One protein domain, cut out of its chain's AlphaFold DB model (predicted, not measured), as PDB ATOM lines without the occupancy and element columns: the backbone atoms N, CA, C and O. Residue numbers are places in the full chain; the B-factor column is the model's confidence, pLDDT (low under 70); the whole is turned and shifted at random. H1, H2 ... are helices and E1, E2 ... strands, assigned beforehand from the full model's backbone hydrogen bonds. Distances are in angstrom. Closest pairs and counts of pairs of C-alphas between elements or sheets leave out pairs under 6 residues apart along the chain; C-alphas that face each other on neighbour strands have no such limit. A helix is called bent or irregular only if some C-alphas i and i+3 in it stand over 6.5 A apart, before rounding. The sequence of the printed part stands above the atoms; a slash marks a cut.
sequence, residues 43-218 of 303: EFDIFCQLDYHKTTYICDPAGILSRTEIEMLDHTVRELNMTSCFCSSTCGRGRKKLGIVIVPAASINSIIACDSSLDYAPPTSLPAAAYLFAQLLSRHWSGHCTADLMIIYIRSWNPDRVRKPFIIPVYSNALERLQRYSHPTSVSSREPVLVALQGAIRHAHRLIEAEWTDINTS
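Overview. This is residues 43 to 218 of the 303 residues of an uncharacterized protein of Ancylostoma ceylanicum (UniProt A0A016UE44). A small sheet of three strands, E1, E2 and E3, is the core, with one long helix over each face: H8 covers one face and H6 the other, making three layers. H3 runs side by side with the first part of H8, the short H1 and H2 lie out beyond E1 and H3, the short H4 and H5 lie beyond H6 on the other side, and H7 is at the end of the sheet where E3 ends; residues 212 to 218, with the last turns of H8, stick out. The printed part has 176 residues, with eight named helices and three named strands in the order H1 H2 H3 E1 H4 H5 H6 E2 E3 H7 H8. The sheet has the order E1, E2, E3 and is mixed, and the class is mostly helix. The whole is compact, with a radius of gyration of the C-alphas of 15.9 A and spans of 44 by 41 by 32 A.

Along the chain. The sheet is made of E1, residues 98 to 103, 16.4 A from first to last C-alpha, E2, residues 149 to 154, 16.2 A, and E3, residues 166 to 171, 16.1 A. E1 begins at C-alpha 98 at (41.875, 17.524, 181.662). H8, residues 193 to 217, is the longest helix at 36.4 A and ends at C-alpha 217 at (57.913, 12.577, 161.800). H6, residues 126 to 142, is 24.0 A long, and H3, residues 67 to 79, is 18.6 A. H7, residues 173 to 181, is 14.2 A long and irregular: C-alphas 174 and 177 are 8.2 A apart. The short helices are H1, residues 43 to 47, H2, residues 50 to 53, H4, residues 108 to 112, and H5, residues 116 to 119. H1 begins at C-alpha 43 at (24.713, 16.580, 193.210).

Arrangement. E2 is the inner strand. E1 and E2 are parallel at 12 degrees, with N 101 and O 151 within hydrogen-bond range at 2.9 A. E2 and E3 form an antiparallel hairpin at 163 degrees, with N 154 and O 166 at 2.8 A. E1, then H4, H5 and H6, then E2 form a strand-helix-strand unit, two parallel neighbour strands with helices between them along the chain. H6 is on the sheet at a height of 8.6 A, over E2 and E3, and runs slantwise to the strands, at 43 degrees to E3 on the local plane; its closest C-alphas to E2 are those of Ala 134 and Ile 152, 6.3 A. H8 is on the opposite face at a height of 10.0 A, over E2 and E3, and only just along the strands, at 29 degrees to E2 on the local plane; its closest C-alphas to E3 are those of Ala 200 and Ile 167, 7.5 A. H7 only grazes the sheet, with Gln 179 and Tyr 171 of E3 the closest C-alphas at 4.9 A. H3 touches residues 194 to 201 of H8, at a shallow tilt of 12 degrees, the same way; the closest C-alphas are those of Glu 69 and Leu 194, 6.3 A. H2 and H3 only just touch, with 3 pairs of C-alphas within 8 A, the closest those of His 53 and Arg 67 at 5.3 A. H1 and H2 are close but not clearly touching, the closest C-alphas being Asp 45 and Asp 51, 6.9 A. H4 touches H6, closest at the C-alphas of Ile 111 and Phe 133, 6.1 A. H4 and H5 are close but not clearly touching, with the C-alphas of Ile 112 and Leu 118 closest at 5.4 A. H6 and H8 are apart. Every O i to N i+4 pair is within hydrogen-bond range in H1, H3, H4, H6 and H8; in H7 0 of 5 are, beside 4 of 6 O i to N i+3 pairs, and H2 and H5 are too short for an O i to N i+4 pair.

Size, cuts and confidence. The two C-alphas farthest apart are those of Pro 159 and Thr 217, 49.2 A. The printed part has no cut. The long links are H2 to H3, H3 to E1, E2 to E3 and H7 to H8. The mean pLDDT of the printed part is 88.3; it is under 70 at residues 89 to 90, 92 to 93, 159 to 161 and 212 to 218.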
ATOM      1  N   GLU A  43      23.988  17.291 192.167       88.88
ATOM      2  CA  GLU A  43      24.713  16.580 193.210       88.88
ATOM      3  C   GLU A  43      26.217  16.590 192.943       88.88
ATOM      4  O   GLU A  43      26.994  16.591 193.894       88.88
ATOM      5  N   PHE A  44      26.633  16.643 191.673       89.44
ATOM      6  CA  PHE A  44      28.040  16.684 191.293       89.44
ATOM      7  C   PHE A  44      28.750  17.926 191.820       89.44
ATOM      8  O   PHE A  44      29.818  17.801 192.411       89.44
ATOM      9  N   ASP A  45      28.147  19.106 191.678       89.06
ATOM     10  CA  ASP A  45      28.765  20.368 192.097       89.06
ATOM     11  C   ASP A  45      29.040  20.382 193.607       89.06
ATOM     12  O   ASP A  45      30.111  20.797 194.063       89.06
ATOM     13  N   ILE A  46      28.076  19.863 194.376       90.12
ATOM     14  CA  ILE A  46      28.152  19.734 195.833       90.12
ATOM     15  C   ILE A  46      29.166  18.655 196.212       90.12
ATOM     16  O   ILE A  46      30.022  18.881 197.067       90.12
ATOM     17  N   PHE A  47      29.079  17.486 195.571       91.25
ATOM     18  CA  PHE A  47      29.951  16.348 195.826       91.25
ATOM     19  C   PHE A  47      31.405  16.690 195.534       91.25
ATOM     20  O   PHE A  47      32.251  16.398 196.356       91.25
ATOM     21  N   CYS A  48      31.699  17.342 194.414       91.06
ATOM     22  CA  CYS A  48      33.048  17.702 193.989       91.06
ATOM     23  C   CYS A  48      33.561  19.016 194.592       91.06
ATOM     24  O   CYS A  48      34.692  19.404 194.306       91.06
ATOM     25  N   GLN A  49      32.743  19.700 195.401       91.75
ATOM     26  CA  GLN A  49      33.047  20.998 196.005       91.75
ATOM     27  C   GLN A  49      33.445  22.078 194.978       91.75
ATOM     28  O   GLN A  49      34.290  22.937 195.255       91.75
ATOM     29  N   LEU A  50      32.816  22.080 193.795       89.62
ATOM     30  CA  LEU A  50      33.185  22.992 192.700       89.62
ATOM     31  C   LEU A  50      33.043  24.465 193.101       89.62
ATOM     32  O   LEU A  50      33.862  25.305 192.728       89.62
ATOM     33  N   ASP A  51      32.047  24.784 193.929       88.88
ATOM     34  CA  ASP A  51      31.828  26.137 194.438       88.88
ATOM     35  C   ASP A  51      32.946  26.644 195.348       88.88
ATOM     36  O   ASP A  51      33.226  27.847 195.363       88.88
ATOM     37  N   TYR A  52      33.569  25.749 196.113       90.56
ATOM     38  CA  TYR A  52      34.694  26.081 196.981       90.56
ATOM     39  C   TYR A  52      35.971  26.272 196.158       90.56
ATOM     40  O   TYR A  52      36.698  27.248 196.353       90.56
ATOM     41  N   HIS A  53      36.203  25.380 195.197       89.44
ATOM     42  CA  HIS A  53      37.411  25.376 194.378       89.44
ATOM     43  C   HIS A  53      37.388  26.382 193.220       89.44
ATOM     44  O   HIS A  53      38.448  26.766 192.735       89.44
ATOM     45  N   LYS A  54      36.203  26.838 192.790       89.81
ATOM     46  CA  LYS A  54      36.001  27.738 191.636       89.81
ATOM     47  C   LYS A  54      36.604  27.210 190.327       89.81
ATOM     48  O   LYS A  54      36.915  27.985 189.425       89.81
ATOM     49  N   THR A  55      36.721  25.891 190.199       88.81
ATOM     50  CA  THR A  55      37.190  25.197 188.996       88.81
ATOM     51  C   THR A  55      36.220  24.077 188.635       88.81
ATOM     52  O   THR A  55      35.504  23.571 189.491       88.81
ATOM     53  N   THR A  56      36.165  23.706 187.353       88.81
ATOM     54  CA  THR A  56      35.213  22.694 186.843       88.81
ATOM     55  C   THR A  56      35.891  21.417 186.360       88.81
ATOM     56  O   THR A  56      35.237  20.555 185.788       88.81
ATOM     57  N   TYR A  57      37.206  21.298 186.551       90.81
ATOM     58  CA  TYR A  57      38.006  20.152 186.114       90.81
ATOM     59  C   TYR A  57      38.552  19.304 187.257       90.81
ATOM     60  O   TYR A  57      39.170  18.279 186.993       90.81
ATOM     61  N   ILE A  58      38.334  19.711 188.508       93.31
ATOM     62  CA  ILE A  58      38.781  18.988 189.696       93.31
ATOM     63  C   ILE A  58      37.553  18.572 190.488       93.31
ATOM     64  O   ILE A  58      36.711  19.405 190.806       93.31
ATOM     65  N   CYS A  59      37.479  17.292 190.832       93.38
ATOM     66  CA  CYS A  59      36.517  16.764 191.779       93.38
ATOM     67  C   CYS A  59      37.236  16.312 193.051       93.38
ATOM     68  O   CYS A  59      37.991  15.338 193.016       93.38
ATOM     69  N   ASP A  60      36.999  17.007 194.164       93.81
ATOM     70  CA  ASP A  60      37.610  16.702 195.463       93.81
ATOM     71  C   ASP A  60      36.546  16.588 196.564       93.81
ATOM     72  O   ASP A  60      36.256  17.548 197.285       93.81
ATOM     73  N   PRO A  61      35.952  15.396 196.739       91.56
ATOM     74  CA  PRO A  61      34.817  15.231 197.633       91.56
ATOM     75  C   PRO A  61      35.136  15.415 199.106       91.56
ATOM     76  O   PRO A  61      34.271  15.815 199.884       91.56
ATOM     77  N   ALA A  62      36.386  15.174 199.498       89.06
ATOM     78  CA  ALA A  62      36.824  15.376 200.872       89.06
ATOM     79  C   ALA A  62      37.448  16.756 201.117       89.06
ATOM     80  O   ALA A  62      37.840  17.017 202.254       89.06
ATOM     81  N   GLY A  63      37.544  17.623 200.099       91.00
ATOM     82  CA  GLY A  63      38.193  18.931 200.216       91.00
ATOM     83  C   GLY A  63      39.630  18.799 200.724       91.00
ATOM     84  O   GLY A  63      40.043  19.513 201.636       91.00
ATOM     85  N   ILE A  64      40.353  17.799 200.212       91.62
ATOM     86  CA  ILE A  64      41.741  17.506 200.569       91.62
ATOM     87  C   ILE A  64      42.664  18.645 200.136       91.62
ATOM     88  O   ILE A  64      43.607  18.953 200.863       91.62
ATOM     89  N   LEU A  65      42.406  19.251 198.976       94.19
ATOM     90  CA  LEU A  65      43.135  20.413 198.490       94.19
ATOM     91  C   LEU A  65      42.493  21.710 198.984       94.19
ATOM     92  O   LEU A  65      41.278  21.908 198.970       94.19
ATOM     93  N   SER A  66      43.337  22.656 199.364       94.56
ATOM     94  CA  SER A  66      42.935  24.038 199.577       94.56
ATOM     95  C   SER A  66      42.692  24.760 198.248       94.56
ATOM     96  O   SER A  66      43.224  24.396 197.196       94.56
ATOM     97  N   ARG A  67      41.931  25.857 198.300       92.88
ATOM     98  CA  ARG A  67      41.744  26.739 197.141       92.88
ATOM     99  C   ARG A  67      43.075  27.255 196.578       92.88
ATOM    100  O   ARG A  67      43.249  27.270 195.366       92.88
ATOM    101  N   THR A  68      44.024  27.613 197.442       94.06
ATOM    102  CA  THR A  68      45.354  28.088 197.031       94.06
ATOM    103  C   THR A  68      46.164  27.008 196.320       94.06
ATOM    104  O   THR A  68      46.837  27.295 195.336       94.06
ATOM    105  N   GLU A  69      46.077  25.749 196.761       95.62
ATOM    106  CA  GLU A  69      46.747  24.639 196.070       95.62
ATOM    107  C   GLU A  69      46.152  24.404 194.679       95.62
ATOM    108  O   GLU A  69      46.891  24.155 193.729       95.62
ATOM    109  N   ILE A  70      44.835  24.543 194.528       94.12
ATOM    110  CA  ILE A  70      44.190  24.454 193.214       94.12
ATOM    111  C   ILE A  70      44.578  25.622 192.315       94.12
ATOM    112  O   ILE A  70      44.830  25.400 191.139       94.12
ATOM    113  N   GLU A  71      44.688  26.841 192.839       93.94
ATOM    114  CA  GLU A  71      45.176  27.988 192.065       93.94
ATOM    115  C   GLU A  71      46.621  27.758 191.574       93.94
ATOM    116  O   GLU A  71      46.936  28.032 190.413       93.94
ATOM    117  N   MET A  72      47.484  27.157 192.401       94.44
ATOM    118  CA  MET A  72      48.834  26.740 191.989       94.44
ATOM    119  C   MET A  72      48.821  25.611 190.947       94.44
ATOM    120  O   MET A  72      49.668  25.574 190.049       94.44
ATOM    121  N   LEU A  73      47.884  24.668 191.056       94.00
ATOM    122  CA  LEU A  73      47.701  23.606 190.068       94.00
ATOM    123  C   LEU A  73      47.203  24.174 188.734       94.00
ATOM    124  O   LEU A  73      47.715  23.800 187.683       94.00
ATOM    125  N   ASP A  74      46.278  25.133 188.779       92.44
ATOM    126  CA  ASP A  74      45.706  25.798 187.611       92.44
ATOM    127  C   ASP A  74      46.766  26.562 186.814       92.44
ATOM    128  O   ASP A  74      46.760  26.518 185.584       92.44
ATOM    129  N   HIS A  75      47.737  27.177 187.497       91.75
ATOM    130  CA  HIS A  75      48.913  27.750 186.843       91.75
ATOM    131  C   HIS A  75      49.653  26.704 185.997       91.75
ATOM    132  O   HIS A  75      49.903  26.930 184.815       91.75
ATOM    133  N   THR A  76      49.910  25.522 186.569       91.88
ATOM    134  CA  THR A  76      50.586  24.419 185.862       91.88
ATOM    135  C   THR A  76      49.754  23.919 184.674       91.88
ATOM    136  O   THR A  76      50.289  23.672 183.598       91.88
ATOM    137  N   VAL A  77      48.432  23.789 184.827       92.00
ATOM    138  CA  VAL A  77      47.522  23.348 183.751       92.00
ATOM    139  C   VAL A  77      47.526  24.331 182.577       92.00
ATOM    140  O   VAL A  77      47.562  23.913 181.416       92.00
ATOM    141  N   ARG A  78      47.524  25.639 182.865       89.31
ATOM    142  CA  ARG A  78      47.558  26.697 181.845       89.31
ATOM    143  C   ARG A  78      48.889  26.750 181.104       89.31
ATOM    144  O   ARG A  78      48.869  26.889 179.883       89.31
ATOM    145  N   GLU A  79      50.011  26.617 181.812       90.12
ATOM    146  CA  GLU A  79      51.352  26.563 181.209       90.12
ATOM    147  C   GLU A  79      51.480  25.422 180.192       90.12
ATOM    148  O   GLU A  79      52.095  25.590 179.145       90.12
ATOM    149  N   LEU A  80      50.840  24.285 180.468       87.62
ATOM    150  CA  LEU A  80      50.911  23.071 179.646       87.62
ATOM    151  C   LEU A  80      49.797  22.989 178.582       87.62
ATOM    152  O   LEU A  80      49.557  21.928 178.005       87.62
ATOM    153  N   ASN A  81      49.098  24.103 178.327       85.38
ATOM    154  CA  ASN A  81      48.038  24.237 177.322       85.38
ATOM    155  C   ASN A  81      46.892  23.204 177.450       85.38
ATOM    156  O   ASN A  81      46.268  22.805 176.460       85.38
ATOM    157  N   MET A  82      46.587  22.780 178.678       86.56
ATOM    158  CA  MET A  82      45.427  21.941 179.001       86.56
ATOM    159  C   MET A  82      44.212  22.813 179.363       86.56
ATOM    160  O   MET A  82      44.334  24.012 179.635       86.56
ATOM    161  N   THR A  83      43.003  22.254 179.313       84.62
ATOM    162  CA  THR A  83      41.787  22.993 179.687       84.62
ATOM    163  C   THR A  83      41.548  22.985 181.193       84.62
ATOM    164  O   THR A  83      41.774  21.992 181.877       84.62
ATOM    165  N   SER A  84      40.962  24.072 181.692       78.44
ATOM    166  CA  SER A  84      40.429  24.194 183.055       78.44
ATOM    167  C   SER A  84      38.948  23.777 183.157       78.44
ATOM    168  O   SER A  84      38.194  24.251 184.009       78.44
ATOM    169  N   CYS A  85      38.505  22.905 182.254       80.88
ATOM    170  CA  CYS A  85      37.154  22.354 182.186       80.88
ATOM    171  C   CYS A  85      37.200  20.984 181.489       80.88
ATOM    172  O   CYS A  85      38.135  20.719 180.734       80.88
ATOM    173  N   PHE A  86      36.193  20.129 181.684       80.38
ATOM    174  CA  PHE A  86      36.103  18.859 180.939       80.38
ATOM    175  C   PHE A  86      34.705  18.537 180.393       80.38
ATOM    176  O   PHE A  86      34.596  17.871 179.367       80.38
ATOM    177  N   CYS A  87      33.645  19.074 181.004       77.75
ATOM    178  CA  CYS A  87      32.259  18.773 180.628       77.75
ATOM    179  C   CYS A  87      31.587  19.760 179.667       77.75
ATOM    180  O   CYS A  87      30.616  19.403 179.011       77.75
ATOM    181  N   SER A  88      32.056  21.008 179.578       74.94
ATOM    182  CA  SER A  88      31.383  22.001 178.729       74.94
ATOM    183  C   SER A  88      31.657  21.750 177.241       74.94
ATOM    184  O   SER A  88      32.791  21.475 176.847       74.94
ATOM    185  N   SER A  89      30.646  21.920 176.386       67.31
ATOM    186  CA  SER A  89      30.784  21.851 174.922       67.31
ATOM    187  C   SER A  89      31.663  22.972 174.351       67.31
ATOM    188  O   SER A  89      32.280  22.812 173.299       67.31
ATOM    189  N   THR A  90      31.771  24.096 175.063       69.31
ATOM    190  CA  THR A  90      32.693  25.194 174.732       69.31
ATOM    191  C   THR A  90      34.114  24.941 175.230       69.31
ATOM    192  O   THR A  90      35.042  25.658 174.851       69.31
ATOM    193  N   CYS A  91      34.304  23.909 176.054       74.19
ATOM    194  CA  CYS A  91      35.602  23.523 176.567       74.19
ATOM    195  C   CYS A  91      36.437  22.806 175.500       74.19
ATOM    196  O   CYS A  91      35.957  21.876 174.853       74.19
ATOM    197  N   GLY A  92      37.711  23.183 175.358       64.56
ATOM    198  CA  GLY A  92      38.671  22.416 174.553       64.56
ATOM    199  C   GLY A  92      38.762  22.789 173.076       64.56
ATOM    200  O   GLY A  92      39.254  21.988 172.287       64.56
ATOM    201  N   ARG A  93      38.362  24.003 172.669       68.31
ATOM    202  CA  ARG A  93      38.711  24.517 171.330       68.31
ATOM    203  C   ARG A  93      40.235  24.696 171.220       68.31
ATOM    204  O   ARG A  93      40.764  25.738 171.585       68.31
ATOM    205  N   GLY A  94      40.928  23.652 170.759       71.00
ATOM    206  CA  GLY A  94      42.382  23.633 170.547       71.00
ATOM    207  C   GLY A  94      43.233  23.244 171.764       71.00
ATOM    208  O   GLY A  94      44.453  23.361 171.699       71.00
ATOM    209  N   ARG A  95      42.625  22.783 172.865       84.50
ATOM    210  CA  ARG A  95      43.327  22.348 174.089       84.50
ATOM    211  C   ARG A  95      42.847  20.976 174.534       84.50
ATOM    212  O   ARG A  95      41.677  20.652 174.338       84.50
ATOM    213  N   LYS A  96      43.732  20.202 175.163       87.75
ATOM    214  CA  LYS A  96      43.411  18.863 175.678       87.75
ATOM    215  C   LYS A  96      42.571  18.956 176.950       87.75
ATOM    216  O   LYS A  96      42.916  19.715 177.857       87.75
ATOM    217  N   LYS A  97      41.483  18.183 176.998       91.19
ATOM    218  CA  LYS A  97      40.541  18.158 178.118       91.19
ATOM    219  C   LYS A  97      41.110  17.409 179.317       91.19
ATOM    220  O   LYS A  97      41.275  16.195 179.235       91.19
ATOM    221  N   LEU A  98      41.382  18.114 180.414       92.50
ATOM    222  CA  LEU A  98      41.875  17.524 181.662       92.50
ATOM    223  C   LEU A  98      40.731  17.359 182.667       92.50
ATOM    224  O   LEU A  98      39.976  18.298 182.889       92.50
ATOM    225  N   GLY A  99      40.638  16.194 183.304       93.50
ATOM    226  CA  GLY A  99      39.818  15.964 184.493       93.50
ATOM    227  C   GLY A  99      40.669  15.393 185.625       93.50
ATOM    228  O   GLY A  99      41.503  14.525 185.391       93.50
ATOM    229  N   ILE A 100      40.484  15.863 186.853       95.31
ATOM    230  CA  ILE A 100      41.190  15.374 188.040       95.31
ATOM    231  C   ILE A 100      40.156  14.920 189.059       95.31
ATOM    232  O   ILE A 100      39.221  15.656 189.361       95.31
ATOM    233  N   VAL A 101      40.333  13.726 189.619       95.25
ATOM    234  CA  VAL A 101      39.461  13.208 190.678       95.25
ATOM    235  C   VAL A 101      40.293  12.754 191.859       95.25
ATOM    236  O   VAL A 101      41.192  11.926 191.718       95.25
ATOM    237  N   ILE A 102      39.972  13.277 193.036       95.19
ATOM    238  CA  ILE A 102      40.617  12.916 194.293       95.19
ATOM    239  C   ILE A 102      39.673  11.996 195.055       95.19
ATOM    240  O   ILE A 102      38.604  12.395 195.498       95.19
ATOM    241  N   VAL A 103      40.071  10.740 195.206       93.50
ATOM    242  CA  VAL A 103      39.293   9.686 195.851       93.50
ATOM    243  C   VAL A 103      39.825   9.494 197.277       93.50
ATOM    244  O   VAL A 103      40.949   9.006 197.455       93.50
ATOM    245  N   PRO A 104      39.058   9.855 198.323       90.81
ATOM    246  CA  PRO A 104      39.539   9.794 199.707       90.81
ATOM    247  C   PRO A 104      39.824   8.361 200.173       90.81
ATOM    248  O   PRO A 104      40.803   8.103 200.880       90.81
ATOM    249  N   ALA A 105      38.973   7.425 199.758       89.19
ATOM    250  CA  ALA A 105      39.127   6.001 200.000       89.19
ATOM    251  C   ALA A 105      38.434   5.199 198.891       89.19
ATOM    252  O   ALA A 105      37.327   5.550 198.488       89.19
ATOM    253  N   ALA A 106      39.070   4.119 198.441       90.38
ATOM    254  CA  ALA A 106      38.491   3.127 197.536       90.38
ATOM    255  C   ALA A 106      38.435   1.750 198.219       90.38
ATOM    256  O   ALA A 106      39.156   1.502 199.188       90.38
ATOM    257  N   SER A 107      37.593   0.837 197.737       88.69
ATOM    258  CA  SER A 107      37.590  -0.558 198.190       88.69
ATOM    259  C   SER A 107      37.475  -1.504 197.008       88.69
ATOM    260  O   SER A 107      36.859  -1.187 195.996       88.69
ATOM    261  N   ILE A 108      38.065  -2.692 197.142       88.12
ATOM    262  CA  ILE A 108      37.935  -3.741 196.122       88.12
ATOM    263  C   ILE A 108      36.467  -4.166 195.999       88.12
ATOM    264  O   ILE A 108      35.954  -4.313 194.895       88.12
ATOM    265  N   ASN A 109      35.754  -4.239 197.124       87.31
ATOM    266  CA  ASN A 109      34.332  -4.576 197.141       87.31
ATOM    267  C   ASN A 109      33.478  -3.565 196.360       87.31
ATOM    268  O   ASN A 109      32.533  -3.966 195.691       87.31
ATOM    269  N   SER A 110      33.805  -2.266 196.405       86.44
ATOM    270  CA  SER A 110      33.048  -1.258 195.653       86.44
ATOM    271  C   SER A 110      33.358  -1.266 194.153       86.44
ATOM    272  O   SER A 110      32.525  -0.829 193.361       86.44
ATOM    273  N   ILE A 111      34.523  -1.792 193.756       89.81
ATOM    274  CA  ILE A 111      34.875  -2.062 192.355       89.81
ATOM    275  C   ILE A 111      34.069  -3.257 191.839       89.81
ATOM    276  O   ILE A 111      33.430  -3.146 190.799       89.81
ATOM    277  N   ILE A 112      34.043  -4.363 192.586       87.56
ATOM    278  CA  ILE A 112      33.283  -5.568 192.217       87.56
ATOM    279  C   ILE A 112      31.781  -5.256 192.131       87.56
ATOM    280  O   ILE A 112      31.127  -5.612 191.161       87.56
ATOM    281  N   ALA A 113      31.240  -4.481 193.076       87.25
ATOM    282  CA  ALA A 113      29.836  -4.061 193.040       87.25
ATOM    283  C   ALA A 113      29.472  -3.176 191.827       87.25
ATOM    284  O   ALA A 113      28.294  -3.037 191.504       87.25
ATOM    285  N   CYS A 114      30.458  -2.547 191.183       88.12
ATOM    286  CA  CYS A 114      30.272  -1.723 189.985       88.12
ATOM    287  C   CYS A 114      30.282  -2.566 188.698       88.12
ATOM    288  O   CYS A 114      29.640  -2.183 187.723       88.12
ATOM    289  N   ASP A 115      30.952  -3.720 188.701       87.00
ATOM    290  CA  ASP A 115      30.994  -4.643 187.570       87.00
ATOM    291  C   ASP A 115      30.963  -6.098 188.057       87.00
ATOM    292  O   ASP A 115      31.982  -6.659 188.467       87.00
ATOM    293  N   SER A 116      29.785  -6.724 187.966       82.25
ATOM    294  CA  SER A 116      29.554  -8.105 188.409       82.25
ATOM    295  C   SER A 116      30.370  -9.145 187.635       82.25
ATOM    296  O   SER A 116      30.483 -10.286 188.069       82.25
ATOM    297  N   SER A 117      30.971  -8.795 186.490       84.94
ATOM    298  CA  SER A 117      31.903  -9.709 185.813       84.94
ATOM    299  C   SER A 117      33.179  -9.955 186.631       84.94
ATOM    300  O   SER A 117      33.809 -11.008 186.496       84.94
ATOM    301  N   LEU A 118      33.528  -9.030 187.532       85.00
ATOM    302  CA  LEU A 118      34.697  -9.122 188.406       85.00
ATOM    303  C   LEU A 118      34.504 -10.080 189.587       85.00
ATOM    304  O   LEU A 118      35.493 -10.401 190.245       85.00
ATOM    305  N   ASP A 119      33.290 -10.591 189.828       80.69
ATOM    306  CA  ASP A 119      33.041 -11.624 190.847       80.69
ATOM    307  C   ASP A 119      33.878 -12.891 190.592       80.69
ATOM    308  O   ASP A 119      34.314 -13.564 191.526       80.69
ATOM    309  N   TYR A 120      34.159 -13.193 189.321       80.62
ATOM    310  CA  TYR A 120      34.919 -14.376 188.904       80.62
ATOM    311  C   TYR A 120      36.412 -14.106 188.675       80.62
ATOM    312  O   TYR A 120      37.205 -15.043 188.593       80.62
ATOM    313  N   ALA A 121      36.805 -12.835 188.565       83.75
ATOM    314  CA  ALA A 121      38.176 -12.411 188.294       83.75
ATOM    315  C   ALA A 121      38.518 -11.129 189.077       83.75
ATOM    316  O   ALA A 121      38.728 -10.067 188.480       83.75
ATOM    317  N   PRO A 122      38.569 -11.199 190.420       83.25
ATOM    318  CA  PRO A 122      38.873 -10.035 191.235       83.25
ATOM    319  C   PRO A 122      40.315  -9.559 190.997       83.25
ATOM    320  O   PRO A 122      41.202 -10.357 190.672       83.25
ATOM    321  N   PRO A 123      40.598  -8.258 191.193       85.81
ATOM    322  CA  PRO A 123      41.950  -7.741 191.050       85.81
ATOM    323  C   PRO A 123      42.904  -8.414 192.042       85.81
ATOM    324  O   PRO A 123      42.701  -8.379 193.253       85.81
ATOM    325  N   THR A 124      43.999  -8.966 191.523       86.06
ATOM    326  CA  THR A 124      45.002  -9.708 192.305       86.06
ATOM    327  C   THR A 124      45.968  -8.812 193.082       86.06
ATOM    328  O   THR A 124      46.754  -9.296 193.894       86.06
ATOM    329  N   SER A 125      45.952  -7.498 192.839       91.25
ATOM    330  CA  SER A 125      46.849  -6.537 193.485       91.25
ATOM    331  C   SER A 125      46.221  -5.145 193.610       91.25
ATOM    332  O   SER A 125      45.340  -4.776 192.832       91.25
ATOM    333  N   LEU A 126      46.710  -4.337 194.560       91.06
ATOM    334  CA  LEU A 126      46.256  -2.948 194.740       91.06
ATOM    335  C   LEU A 126      46.460  -2.064 193.496       91.06
ATOM    336  O   LEU A 126      45.534  -1.332 193.165       91.06
ATOM    337  N   PRO A 127      47.599  -2.113 192.771       93.62
ATOM    338  CA  PRO A 127      47.732  -1.380 191.513       93.62
ATOM    339  C   PRO A 127      46.688  -1.814 190.478       93.62
ATOM    340  O   PRO A 127      46.055  -0.960 189.869       93.62
ATOM    341  N   ALA A 128      46.440  -3.119 190.316       93.38
ATOM    342  CA  ALA A 128      45.416  -3.601 189.387       93.38
ATOM    343  C   ALA A 128      44.015  -3.097 189.774       93.38
ATOM    344  O   ALA A 128      43.281  -2.603 188.922       93.38
ATOM    345  N   ALA A 129      43.674  -3.128 191.066       93.06
ATOM    346  CA  ALA A 129      42.433  -2.544 191.570       93.06
ATOM    347  C   ALA A 129      42.362  -1.027 191.309       93.06
ATOM    348  O   ALA A 129      41.322  -0.519 190.901       93.06
ATOM    349  N   ALA A 130      43.469  -0.303 191.498       94.44
ATOM    350  CA  ALA A 130      43.563   1.134 191.238       94.44
ATOM    351  C   ALA A 130      43.301   1.464 189.764       94.44
ATOM    352  O   ALA A 130      42.551   2.390 189.458       94.44
ATOM    353  N   TYR A 131      43.885   0.674 188.862       95.12
ATOM    354  CA  TYR A 131      43.648   0.780 187.428       95.12
ATOM    355  C   TYR A 131      42.181   0.518 187.072       95.12
ATOM    356  O   TYR A 131      41.568   1.331 186.387       95.12
ATOM    357  N   LEU A 132      41.597  -0.576 187.573       94.50
ATOM    358  CA  LEU A 132      40.195  -0.914 187.312       94.50
ATOM    359  C   LEU A 132      39.240   0.161 187.830       94.50
ATOM    360  O   LEU A 132      38.332   0.567 187.109       94.50
ATOM    361  N   PHE A 133      39.475   0.673 189.041       94.69
ATOM    362  CA  PHE A 133      38.700   1.787 189.585       94.69
ATOM    363  C   PHE A 133      38.718   2.981 188.628       94.69
ATOM    364  O   PHE A 133      37.675   3.558 188.320       94.69
ATOM    365  N   ALA A 134      39.909   3.332 188.141       95.62
ATOM    366  CA  ALA A 134      40.106   4.461 187.251       95.62
ATOM    367  C   ALA A 134      39.387   4.285 185.903       95.62
ATOM    368  O   ALA A 134      38.715   5.206 185.440       95.62
ATOM    369  N   GLN A 135      39.475   3.093 185.307       94.25
ATOM    370  CA  GLN A 135      38.793   2.756 184.054       94.25
ATOM    371  C   GLN A 135      37.268   2.789 184.200       94.25
ATOM    372  O   GLN A 135      36.584   3.392 183.374       94.25
ATOM    373  N   LEU A 136      36.731   2.193 185.268       94.25
ATOM    374  CA  LEU A 136      35.290   2.175 185.529       94.25
ATOM    375  C   LEU A 136      34.742   3.586 185.759       94.25
ATOM    376  O   LEU A 136      33.712   3.935 185.189       94.25
ATOM    377  N   LEU A 137      35.448   4.418 186.531       93.88
ATOM    378  CA  LEU A 137      35.043   5.806 186.755       93.88
ATOM    379  C   LEU A 137      35.104   6.629 185.461       93.88
ATOM    380  O   LEU A 137      34.171   7.369 185.154       93.88
ATOM    381  N   SER A 138      36.180   6.483 184.683       93.62
ATOM    382  CA  SER A 138      36.320   7.166 183.394       93.62
ATOM    383  C   SER A 138      35.192   6.784 182.434       93.62
ATOM    384  O   SER A 138      34.577   7.664 181.836       93.62
ATOM    385  N   ARG A 139      34.848   5.493 182.355       92.25
ATOM    386  CA  ARG A 139      33.724   4.994 181.553       92.25
ATOM    387  C   ARG A 139      32.370   5.495 182.057       92.25
ATOM    388  O   ARG A 139      31.507   5.824 181.252       92.25
ATOM    389  N   HIS A 140      32.177   5.556 183.373       91.81
ATOM    390  CA  HIS A 140      30.952   6.081 183.980       91.81
ATOM    391  C   HIS A 140      30.722   7.550 183.604       91.81
ATOM    392  O   HIS A 140      29.602   7.957 183.308       91.81
ATOM    393  N   TRP A 141      31.787   8.353 183.547       90.88
ATOM    394  CA  TRP A 141      31.692   9.773 183.192       90.88
ATOM    395  C   TRP A 141      31.726  10.052 181.686       90.88
ATOM    396  O   TRP A 141      31.165  11.063 181.247       90.88
ATOM    397  N   SER A 142      32.330   9.171 180.884       86.56
ATOM    398  CA  SER A 142      32.538   9.395 179.447       86.56
ATOM    399  C   SER A 142      31.242   9.531 178.646       86.56
ATOM    400  O   SER A 142      31.246  10.210 177.623       86.56
ATOM    401  N   GLY A 143      30.128   8.970 179.130       80.75
ATOM    402  CA  GLY A 143      28.815   9.099 178.487       80.75
ATOM    403  C   GLY A 143      28.316  10.545 178.355       80.75
ATOM    404  O   GLY A 143      27.493  10.830 177.489       80.75
ATOM    405  N   HIS A 144      28.833  11.467 179.174       80.69
ATOM    406  CA  HIS A 144      28.413  12.872 179.180       80.69
ATOM    407  C   HIS A 144      29.582  13.855 179.140       80.69
ATOM    408  O   HIS A 144      29.453  14.942 178.578       80.69
ATOM    409  N   CYS A 145      30.726  13.481 179.714       83.25
ATOM    410  CA  CYS A 145      31.913  14.314 179.754       83.25
ATOM    411  C   CYS A 145      33.141  13.539 179.305       83.25
ATOM    412  O   CYS A 145      33.685  12.708 180.028       83.25
ATOM    413  N   THR A 146      33.618  13.868 178.112       85.06
ATOM    414  CA  THR A 146      34.810  13.255 177.531       85.06
ATOM    415  C   THR A 146      36.048  14.068 177.915       85.06
ATOM    416  O   THR A 146      36.289  15.136 177.341       85.06
ATOM    417  N   ALA A 147      36.830  13.584 178.877       90.69
ATOM    418  CA  ALA A 147      38.164  14.115 179.160       90.69
ATOM    419  C   ALA A 147      39.207  13.394 178.294       90.69
ATOM    420  O   ALA A 147      39.210  12.168 178.235       90.69
ATOM    421  N   ASP A 148      40.116  14.128 177.651       91.88
ATOM    422  CA  ASP A 148      41.218  13.516 176.896       91.88
ATOM    423  C   ASP A 148      42.239  12.874 177.851       91.88
ATOM    424  O   ASP A 148      42.812  11.826 177.560       91.88
ATOM    425  N   LEU A 149      42.439  13.496 179.016       93.81
ATOM    426  CA  LEU A 149      43.262  12.999 180.110       93.81
ATOM    427  C   LEU A 149      42.481  13.110 181.418       93.81
ATOM    428  O   LEU A 149      42.099  14.203 181.831       93.81
ATOM    429  N   MET A 150      42.287  11.988 182.101       95.31
ATOM    430  CA  MET A 150      41.713  11.943 183.438       95.31
ATOM    431  C   MET A 150      42.766  11.450 184.431       95.31
ATOM    432  O   MET A 150      43.324  10.376 184.252       95.31
ATOM    433  N   ILE A 151      43.068  12.220 185.474       96.81
ATOM    434  CA  ILE A 151      44.023  11.838 186.519       96.81
ATOM    435  C   ILE A 151      43.249  11.529 187.790       96.81
ATOM    436  O   ILE A 151      42.584  12.392 188.359       96.81
ATOM    437  N   ILE A 152      43.358  10.291 188.253       96.81
ATOM    438  CA  ILE A 152      42.645   9.817 189.434       96.81
ATOM    439  C   ILE A 152      43.669   9.588 190.541       96.81
ATOM    440  O   ILE A 152      44.602   8.806 190.379       96.81
ATOM    441  N   TYR A 153      43.511  10.296 191.657       96.56
ATOM    442  CA  TYR A 153      44.330  10.156 192.856       96.56
ATOM    443  C   TYR A 153      43.540   9.386 193.911       96.56
ATOM    444  O   TYR A 153      42.579   9.908 194.466       96.56
ATOM    445  N   ILE A 154      43.941   8.156 194.220       94.62
ATOM    446  CA  ILE A 154      43.338   7.362 195.294       94.62
ATOM    447  C   ILE A 154      44.214   7.496 196.529       94.62
ATOM    448  O   ILE A 154      45.361   7.063 196.516       94.62
ATOM    449  N   ARG A 155      43.682   8.074 197.608       92.19
ATOM    450  CA  ARG A 155      44.452   8.343 198.832       92.19
ATOM    451  C   ARG A 155      44.654   7.103 199.704       92.19
ATOM    452  O   ARG A 155      45.701   6.959 200.337       92.19
ATOM    453  N   SER A 156      43.638   6.249 199.809       90.69
ATOM    454  CA  SER A 156      43.651   5.092 200.710       90.69
ATOM    455  C   SER A 156      42.720   3.965 200.255       90.69
ATOM    456  O   SER A 156      41.837   4.187 199.427       90.69
ATOM    457  N   TRP A 157      42.918   2.766 200.814       89.50
ATOM    458  CA  TRP A 157      42.167   1.551 200.469       89.50
ATOM    459  C   TRP A 157      41.512   0.899 201.691       89.50
ATOM    460  O   TRP A 157      42.152   0.787 202.727       89.50
ATOM    461  N   ASN A 158      40.261   0.448 201.583       83.31
ATOM    462  CA  ASN A 158      39.450  -0.202 202.630       83.31
ATOM    463  C   ASN A 158      39.156  -1.671 202.216       83.31
ATOM    464  O   ASN A 158      38.982  -1.883 201.009       83.31
ATOM    465  N   PRO A 159      39.114  -2.690 203.116       66.88
ATOM    466  CA  PRO A 159      39.072  -2.682 204.598       66.88
ATOM    467  C   PRO A 159      40.371  -2.385 205.338       66.88
ATOM    468  O   PRO A 159      40.320  -1.819 206.427       66.88
ATOM    469  N   ASP A 160      41.528  -2.627 204.736       61.44
ATOM    470  CA  ASP A 160      42.799  -2.593 205.477       61.44
ATOM    471  C   ASP A 160      43.347  -1.178 205.760       61.44
ATOM    472  O   ASP A 160      44.487  -1.025 206.202       61.44
ATOM    473  N   ARG A 161      42.563  -0.120 205.481       69.81
ATOM    474  CA  ARG A 161      42.960   1.307 205.520       69.81
ATOM    475  C   ARG A 161      44.398   1.523 205.037       69.81
ATOM    476  O   ARG A 161      45.146   2.314 205.622       69.81
ATOM    477  N   VAL A 162      44.789   0.828 203.966       80.31
ATOM    478  CA  VAL A 162      46.156   0.873 203.447       80.31
ATOM    479  C   VAL A 162      46.408   2.289 202.961       80.31
ATOM    480  O   VAL A 162      45.805   2.754 201.991       80.31
ATOM    481  N   ARG A 163      47.310   2.996 203.645       82.69
ATOM    482  CA  ARG A 163      47.712   4.370 203.312       82.69
ATOM    483  C   ARG A 163      48.758   4.375 202.199       82.69
ATOM    484  O   ARG A 163      49.819   4.976 202.342       82.69
ATOM    485  N   LYS A 164      48.471   3.657 201.115       89.31
ATOM    486  CA  LYS A 164      49.302   3.620 199.915       89.31
ATOM    487  C   LYS A 164      48.557   4.352 198.800       89.31
ATOM    488  O   LYS A 164      47.668   3.750 198.194       89.31
ATOM    489  N   PRO A 165      48.860   5.641 198.578       93.19
ATOM    490  CA  PRO A 165      48.185   6.399 197.549       93.19
ATOM    491  C   PRO A 165      48.652   5.979 196.155       93.19
ATOM    492  O   PRO A 165      49.809   5.596 195.959       93.19
ATOM    493  N   PHE A 166      47.747   6.070 195.187       95.69
ATOM    494  CA  PHE A 166      48.026   5.802 193.779       95.69
ATOM    495  C   PHE A 166      47.562   6.963 192.912       95.69
ATOM    496  O   PHE A 166      46.495   7.526 193.151       95.69
ATOM    497  N   ILE A 167      48.347   7.270 191.884       97.25
ATOM    498  CA  ILE A 167      47.947   8.137 190.781       97.25
ATOM    499  C   ILE A 167      47.789   7.290 189.534       97.25
ATOM    500  O   ILE A 167      48.685   6.525 189.171       97.25
ATOM    501  N   ILE A 168      46.651   7.453 188.874       97.44
ATOM    502  CA  ILE A 168      46.307   6.721 187.669       97.44
ATOM    503  C   ILE A 168      45.929   7.744 186.595       97.44
ATOM    504  O   ILE A 168      44.855   8.344 186.689       97.44
ATOM    505  N   PRO A 169      46.801   7.989 185.602       96.88
ATOM    506  CA  PRO A 169      46.407   8.706 184.402       96.88
ATOM    507  C   PRO A 169      45.589   7.763 183.514       96.88
ATOM    508  O   PRO A 169      45.974   6.618 183.300       96.88
ATOM    509  N   VAL A 170      44.468   8.241 182.997       96.31
ATOM    510  CA  VAL A 170      43.618   7.551 182.030       96.31
ATOM    511  C   VAL A 170      43.543   8.434 180.797       96.31
ATOM    512  O   VAL A 170      42.976   9.526 180.837       96.31
ATOM    513  N   TYR A 171      44.155   7.969 179.714       94.81
ATOM    514  CA  TYR A 171      44.114   8.646 178.423       94.81
ATOM    515  C   TYR A 171      42.940   8.111 177.608       94.81
ATOM    516  O   TYR A 171      42.764   6.897 177.498       94.81
ATOM    517  N   SER A 172      42.130   9.009 177.052       91.69
ATOM    518  CA  SER A 172      40.952   8.643 176.267       91.69
ATOM    519  C   SER A 172      40.711   9.640 175.130       91.69
ATOM    520  O   SER A 172      41.420  10.644 175.014       91.69
ATOM    521  N   ASN A 173      39.723   9.367 174.274       89.50
ATOM    522  CA  ASN A 173      39.316  10.254 173.181       89.50
ATOM    523  C   ASN A 173      40.513  10.685 172.306       89.50
ATOM    524  O   ASN A 173      41.141   9.853 171.657       89.50
ATOM    525  N   ALA A 174      40.903  11.965 172.324       87.12
ATOM    526  CA  ALA A 174      41.985  12.475 171.484       87.12
ATOM    527  C   ALA A 174      43.394  12.012 171.907       87.12
ATOM    528  O   ALA A 174      44.369  12.465 171.304       87.12
ATOM    529  N   LEU A 175      43.506  11.206 172.966       91.00
ATOM    530  CA  LEU A 175      44.744  10.612 173.481       91.00
ATOM    531  C   LEU A 175      44.623   9.085 173.653       91.00
ATOM    532  O   LEU A 175      45.423   8.483 174.360       91.00
ATOM    533  N   GLU A 176      43.648   8.433 173.012       91.25
ATOM    534  CA  GLU A 176      43.409   6.983 173.144       91.25
ATOM    535  C   GLU A 176      44.654   6.125 172.841       91.25
ATOM    536  O   GLU A 176      44.915   5.126 173.504       91.25
ATOM    537  N   ARG A 177      45.520   6.555 171.919       89.81
ATOM    538  CA  ARG A 177      46.796   5.876 171.625       89.81
ATOM    539  C   ARG A 177      47.756   5.815 172.820       89.81
ATOM    540  O   ARG A 177      48.563   4.884 172.909       89.81
ATOM    541  N   LEU A 178      47.657   6.769 173.745       92.75
ATOM    542  CA  LEU A 178      48.420   6.797 174.993       92.75
ATOM    543  C   LEU A 178      47.795   5.937 176.088       92.75
ATOM    544  O   LEU A 178      48.378   5.830 177.165       92.75
ATOM    545  N   GLN A 179      46.662   5.272 175.843       92.00
ATOM    546  CA  GLN A 179      46.013   4.421 176.839       92.00
ATOM    547  C   GLN A 179      46.964   3.339 177.370       92.00
ATOM    548  O   GLN A 179      46.930   3.038 178.561       92.00
ATOM    549  N   ARG A 180      47.903   2.861 176.538       91.62
ATOM    550  CA  ARG A 180      48.987   1.945 176.939       91.62
ATOM    551  C   ARG A 180      49.905   2.483 178.043       91.62
ATOM    552  O   ARG A 180      50.608   1.701 178.661       91.62
ATOM    553  N   TYR A 181      49.925   3.789 178.297       92.94
ATOM    554  CA  TYR A 181      50.691   4.421 179.375       92.94
ATOM    555  C   TYR A 181      49.845   4.705 180.626       92.94
ATOM    556  O   TYR A 181      50.339   5.331 181.561       92.94
ATOM    557  N   SER A 182      48.596   4.228 180.679       93.81
ATOM    558  CA  SER A 182      47.673   4.410 181.810       93.81
ATOM    559  C   SER A 182      48.016   3.501 183.000       93.81
ATOM    560  O   SER A 182      47.176   2.759 183.499       93.81
ATOM    561  N   HIS A 183      49.270   3.506 183.447       93.00
ATOM    562  CA  HIS A 183      49.728   2.640 184.528       93.00
ATOM    563  C   HIS A 183      49.595   3.331 185.894       93.00
ATOM    564  O   HIS A 183      50.025   4.477 186.047       93.00
ATOM    565  N   PRO A 184      49.055   2.643 186.916       95.00
ATOM    566  CA  PRO A 184      49.035   3.151 188.280       95.00
ATOM    567  C   PRO A 184      50.450   3.342 188.818       95.00
ATOM    568  O   PRO A 184      51.260   2.416 188.829       95.00
ATOM    569  N   THR A 185      50.719   4.528 189.345       95.12
ATOM    570  CA  THR A 185      51.970   4.847 190.034       95.12
ATOM    571  C   THR A 185      51.694   5.001 191.521       95.12
ATOM    572  O   THR A 185      50.767   5.701 191.929       95.12
ATOM    573  N   SER A 186      52.456   4.298 192.363       94.00
ATOM    574  CA  SER A 186      52.338   4.470 193.811       94.00
ATOM    575  C   SER A 186      53.060   5.736 194.243       94.00
ATOM    576  O   SER A 186      54.231   5.916 193.910       94.00
ATOM    577  N   VAL A 187      52.387   6.558 195.036       93.69
ATOM    578  CA  VAL A 187      52.925   7.809 195.569       93.69
ATOM    579  C   VAL A 187      53.331   7.602 197.027       93.69
ATOM    580  O   VAL A 187      52.765   6.767 197.740       93.69
ATOM    581  N   SER A 188      54.331   8.348 197.496       91.31
ATOM    582  CA  SER A 188      54.673   8.347 198.917       91.31
ATOM    583  C   SER A 188      53.541   8.970 199.730       91.31
ATOM    584  O   SER A 188      53.051  10.047 199.410       91.31
ATOM    585  N   SER A 189      53.160   8.356 200.851       86.56
ATOM    586  CA  SER A 189      52.132   8.919 201.738       86.56
ATOM    587  C   SER A 189      52.538  10.250 202.390       86.56
ATOM    588  O   SER A 189      51.705  10.896 203.019       86.56
ATOM    589  N   ARG A 190      53.827  10.614 202.320       89.06
ATOM    590  CA  ARG A 190      54.379  11.877 202.838       89.06
ATOM    591  C   ARG A 190      54.393  12.989 201.791       89.06
ATOM    592  O   ARG A 190      54.605  14.142 202.151       89.06
ATOM    593  N   GLU A 191      54.219  12.647 200.519       92.50
ATOM    594  CA  GLU A 191      54.219  13.619 199.435       92.50
ATOM    595  C   GLU A 191      52.894  14.400 199.430       92.50
ATOM    596  O   GLU A 191      51.825  13.782 199.501       92.50
ATOM    597  N   PRO A 192      52.929  15.743 199.362       94.19
ATOM    598  CA  PRO A 192      51.715  16.541 199.242       94.19
ATOM    599  C   PRO A 192      50.946  16.193 197.965       94.19
ATOM    600  O   PRO A 192      51.538  16.044 196.895       94.19
ATOM    601  N   VAL A 193      49.613  16.135 198.057       94.56
ATOM    602  CA  VAL A 193      48.737  15.787 196.922       94.56
ATOM    603  C   VAL A 193      48.957  16.732 195.740       94.56
ATOM    604  O   VAL A 193      49.037  16.275 194.602       94.56
ATOM    605  N   LEU A 194      49.142  18.030 196.010       95.81
ATOM    606  CA  LEU A 194      49.475  19.025 194.991       95.81
ATOM    607  C   LEU A 194      50.734  18.646 194.196       95.81
ATOM    608  O   LEU A 194      50.715  18.680 192.968       95.81
ATOM    609  N   VAL A 195      51.819  18.285 194.887       96.06
ATOM    610  CA  VAL A 195      53.113  17.973 194.257       96.06
ATOM    611  C   VAL A 195      52.984  16.730 193.383       96.06
ATOM    612  O   VAL A 195      53.403  16.748 192.224       96.06
ATOM    613  N   ALA A 196      52.314  15.700 193.899       95.88
ATOM    614  CA  ALA A 196      52.095  14.459 193.172       95.88
ATOM    615  C   ALA A 196      51.243  14.682 191.905       95.88
ATOM    616  O   ALA A 196      51.582  14.185 190.829       95.88
ATOM    617  N   LEU A 197      50.177  15.489 191.994       96.50
ATOM    618  CA  LEU A 197      49.343  15.855 190.843       96.50
ATOM    619  C   LEU A 197      50.109  16.696 189.818       96.50
ATOM    620  O   LEU A 197      50.050  16.400 188.626       96.50
ATOM    621  N   GLN A 198      50.870  17.703 190.248       96.06
ATOM    622  CA  GLN A 198      51.702  18.496 189.339       96.06
ATOM    623  C   GLN A 198      52.744  17.628 188.620       96.06
ATOM    624  O   GLN A 198      52.969  17.796 187.420       96.06
ATOM    625  N   GLY A 199      53.370  16.688 189.335       95.31
ATOM    626  CA  GLY A 199      54.287  15.707 188.759       95.31
ATOM    627  C   GLY A 199      53.606  14.840 187.700       95.31
ATOM    628  O   GLY A 199      54.127  14.703 186.593       95.31
ATOM    629  N   ALA A 200      52.411  14.331 188.003       95.75
ATOM    630  CA  ALA A 200      51.623  13.513 187.086       95.75
ATOM    631  C   ALA A 200      51.193  14.276 185.824       95.75
ATOM    632  O   ALA A 200      51.340  13.753 184.722       95.75
ATOM    633  N   ILE A 201      50.733  15.524 185.958       94.88
ATOM    634  CA  ILE A 201      50.341  16.369 184.819       94.88
ATOM    635  C   ILE A 201      51.550  16.657 183.925       94.88
ATOM    636  O   ILE A 201      51.465  16.496 182.710       94.88
ATOM    637  N   ARG A 202      52.696  17.040 184.507       95.38
ATOM    638  CA  ARG A 202      53.926  17.288 183.735       95.38
ATOM    639  C   ARG A 202      54.420  16.025 183.037       95.38
ATOM    640  O   ARG A 202      54.865  16.096 181.896       95.38
ATOM    641  N   HIS A 203      54.346  14.875 183.703       94.94
ATOM    642  CA  HIS A 203      54.713  13.600 183.095       94.94
ATOM    643  C   HIS A 203      53.791  13.249 181.921       94.94
ATOM    644  O   HIS A 203      54.281  12.931 180.841       94.94
ATOM    645  N   ALA A 204      52.476  13.387 182.102       94.00
ATOM    646  CA  ALA A 204      51.500  13.160 181.044       94.00
ATOM    647  C   ALA A 204      51.702  14.117 179.862       94.00
ATOM    648  O   ALA A 204      51.670  13.691 178.714       94.00
ATOM    649  N   HIS A 205      51.986  15.392 180.131       93.50
ATOM    650  CA  HIS A 205      52.276  16.371 179.088       93.50
ATOM    651  C   HIS A 205      53.481  15.971 178.231       93.50
ATOM    652  O   HIS A 205      53.377  15.984 177.011       93.50
ATOM    653  N   ARG A 206      54.581  15.514 178.847       93.12
ATOM    654  CA  ARG A 206      55.759  15.026 178.105       93.12
ATOM    655  C   ARG A 206      55.432  13.845 177.192       93.12
ATOM    656  O   ARG A 206      55.963  13.766 176.092       93.12
ATOM    657  N   LEU A 207      54.571  12.926 177.639       92.31
ATOM    658  CA  LEU A 207      54.128  11.793 176.816       92.31
ATOM    659  C   LEU A 207      53.267  12.255 175.637       92.31
ATOM    660  O   LEU A 207      53.437  11.757 174.527       92.31
ATOM    661  N   ILE A 208      52.381  13.222 175.877       90.56
ATOM    662  CA  ILE A 208      51.562  13.831 174.827       90.56
ATOM    663  C   ILE A 208      52.471  14.502 173.793       90.56
ATOM    664  O   ILE A 208      52.339  14.223 172.608       90.56
ATOM    665  N   GLU A 209      53.420  15.337 174.214       89.12
ATOM    666  CA  GLU A 209      54.359  16.000 173.299       89.12
ATOM    667  C   GLU A 209      55.194  15.002 172.486       89.12
ATOM    668  O   GLU A 209      55.337  15.174 171.275       89.12
ATOM    669  N   ALA A 210      55.687  13.931 173.118       86.06
ATOM    670  CA  ALA A 210      56.451  12.889 172.436       86.06
ATOM    671  C   ALA A 210      55.634  12.192 171.330       86.06
ATOM    672  O   ALA A 210      56.128  11.994 170.220       86.06
ATOM    673  N   GLU A 211      54.358  11.890 171.575       79.00
ATOM    674  CA  GLU A 211      53.491  11.307 170.543       79.00
ATOM    675  C   GLU A 211      53.276  12.258 169.358       79.00
ATOM    676  O   GLU A 211      53.317  11.842 168.199       79.00
ATOM    677  N   TRP A 212      53.075  13.551 169.625       68.00
ATOM    678  CA  TRP A 212      52.926  14.544 168.557       68.00
ATOM    679  C   TRP A 212      54.171  14.630 167.675       68.00
ATOM    680  O   TRP A 212      54.051  14.818 166.460       68.00
ATOM    681  N   THR A 213      55.361  14.455 168.253       66.12
ATOM    682  CA  THR A 213      56.592  14.387 167.462       66.12
ATOM    683  C   THR A 213      56.652  13.138 166.582       66.12
ATOM    684  O   THR A 213      57.028  13.257 165.416       66.12
ATOM    685  N   ASP A 214      56.189  11.978 167.057       60.97
ATOM    686  CA  ASP A 214      56.136  10.744 166.252       60.97
ATOM    687  C   ASP A 214      55.147  10.863 165.075       60.97
ATOM    688  O   ASP A 214      55.435  10.444 163.952       60.97
ATOM    689  N   ILE A 215      53.993  11.507 165.283       60.03
ATOM    690  CA  ILE A 215      53.006  11.727 164.212       60.03
ATOM    691  C   ILE A 215      53.566  12.663 163.132       60.03
ATOM    692  O   ILE A 215      53.442  12.372 161.940       60.03
ATOM    693  N   ASN A 216      54.233  13.751 163.525       57.66
ATOM    694  CA  ASN A 216      54.793  14.723 162.579       57.66
ATOM    695  C   ASN A 216      56.048  14.211 161.850       57.66
ATOM    696  O   ASN A 216      56.386  14.711 160.778       57.66
ATOM    697  N   THR A 217      56.731  13.213 162.408       58.34
ATOM    698  CA  THR A 217      57.913  12.577 161.800       58.34
ATOM    699  C   THR A 217      57.569  11.388 160.907       58.34
ATOM    700  O   THR A 217      58.440  10.921 160.172       58.34
ATOM    701  N   SER A 218      56.310  10.931 160.906       61.09
ATOM    702  CA  SER A 218      55.897   9.716 160.192       61.09
ATOM    703  C   SER A 218      56.124   9.763 158.675       61.09
ATOM    704  O   SER A 218      56.319   8.711 158.069       61.09
TER     705      SER A 218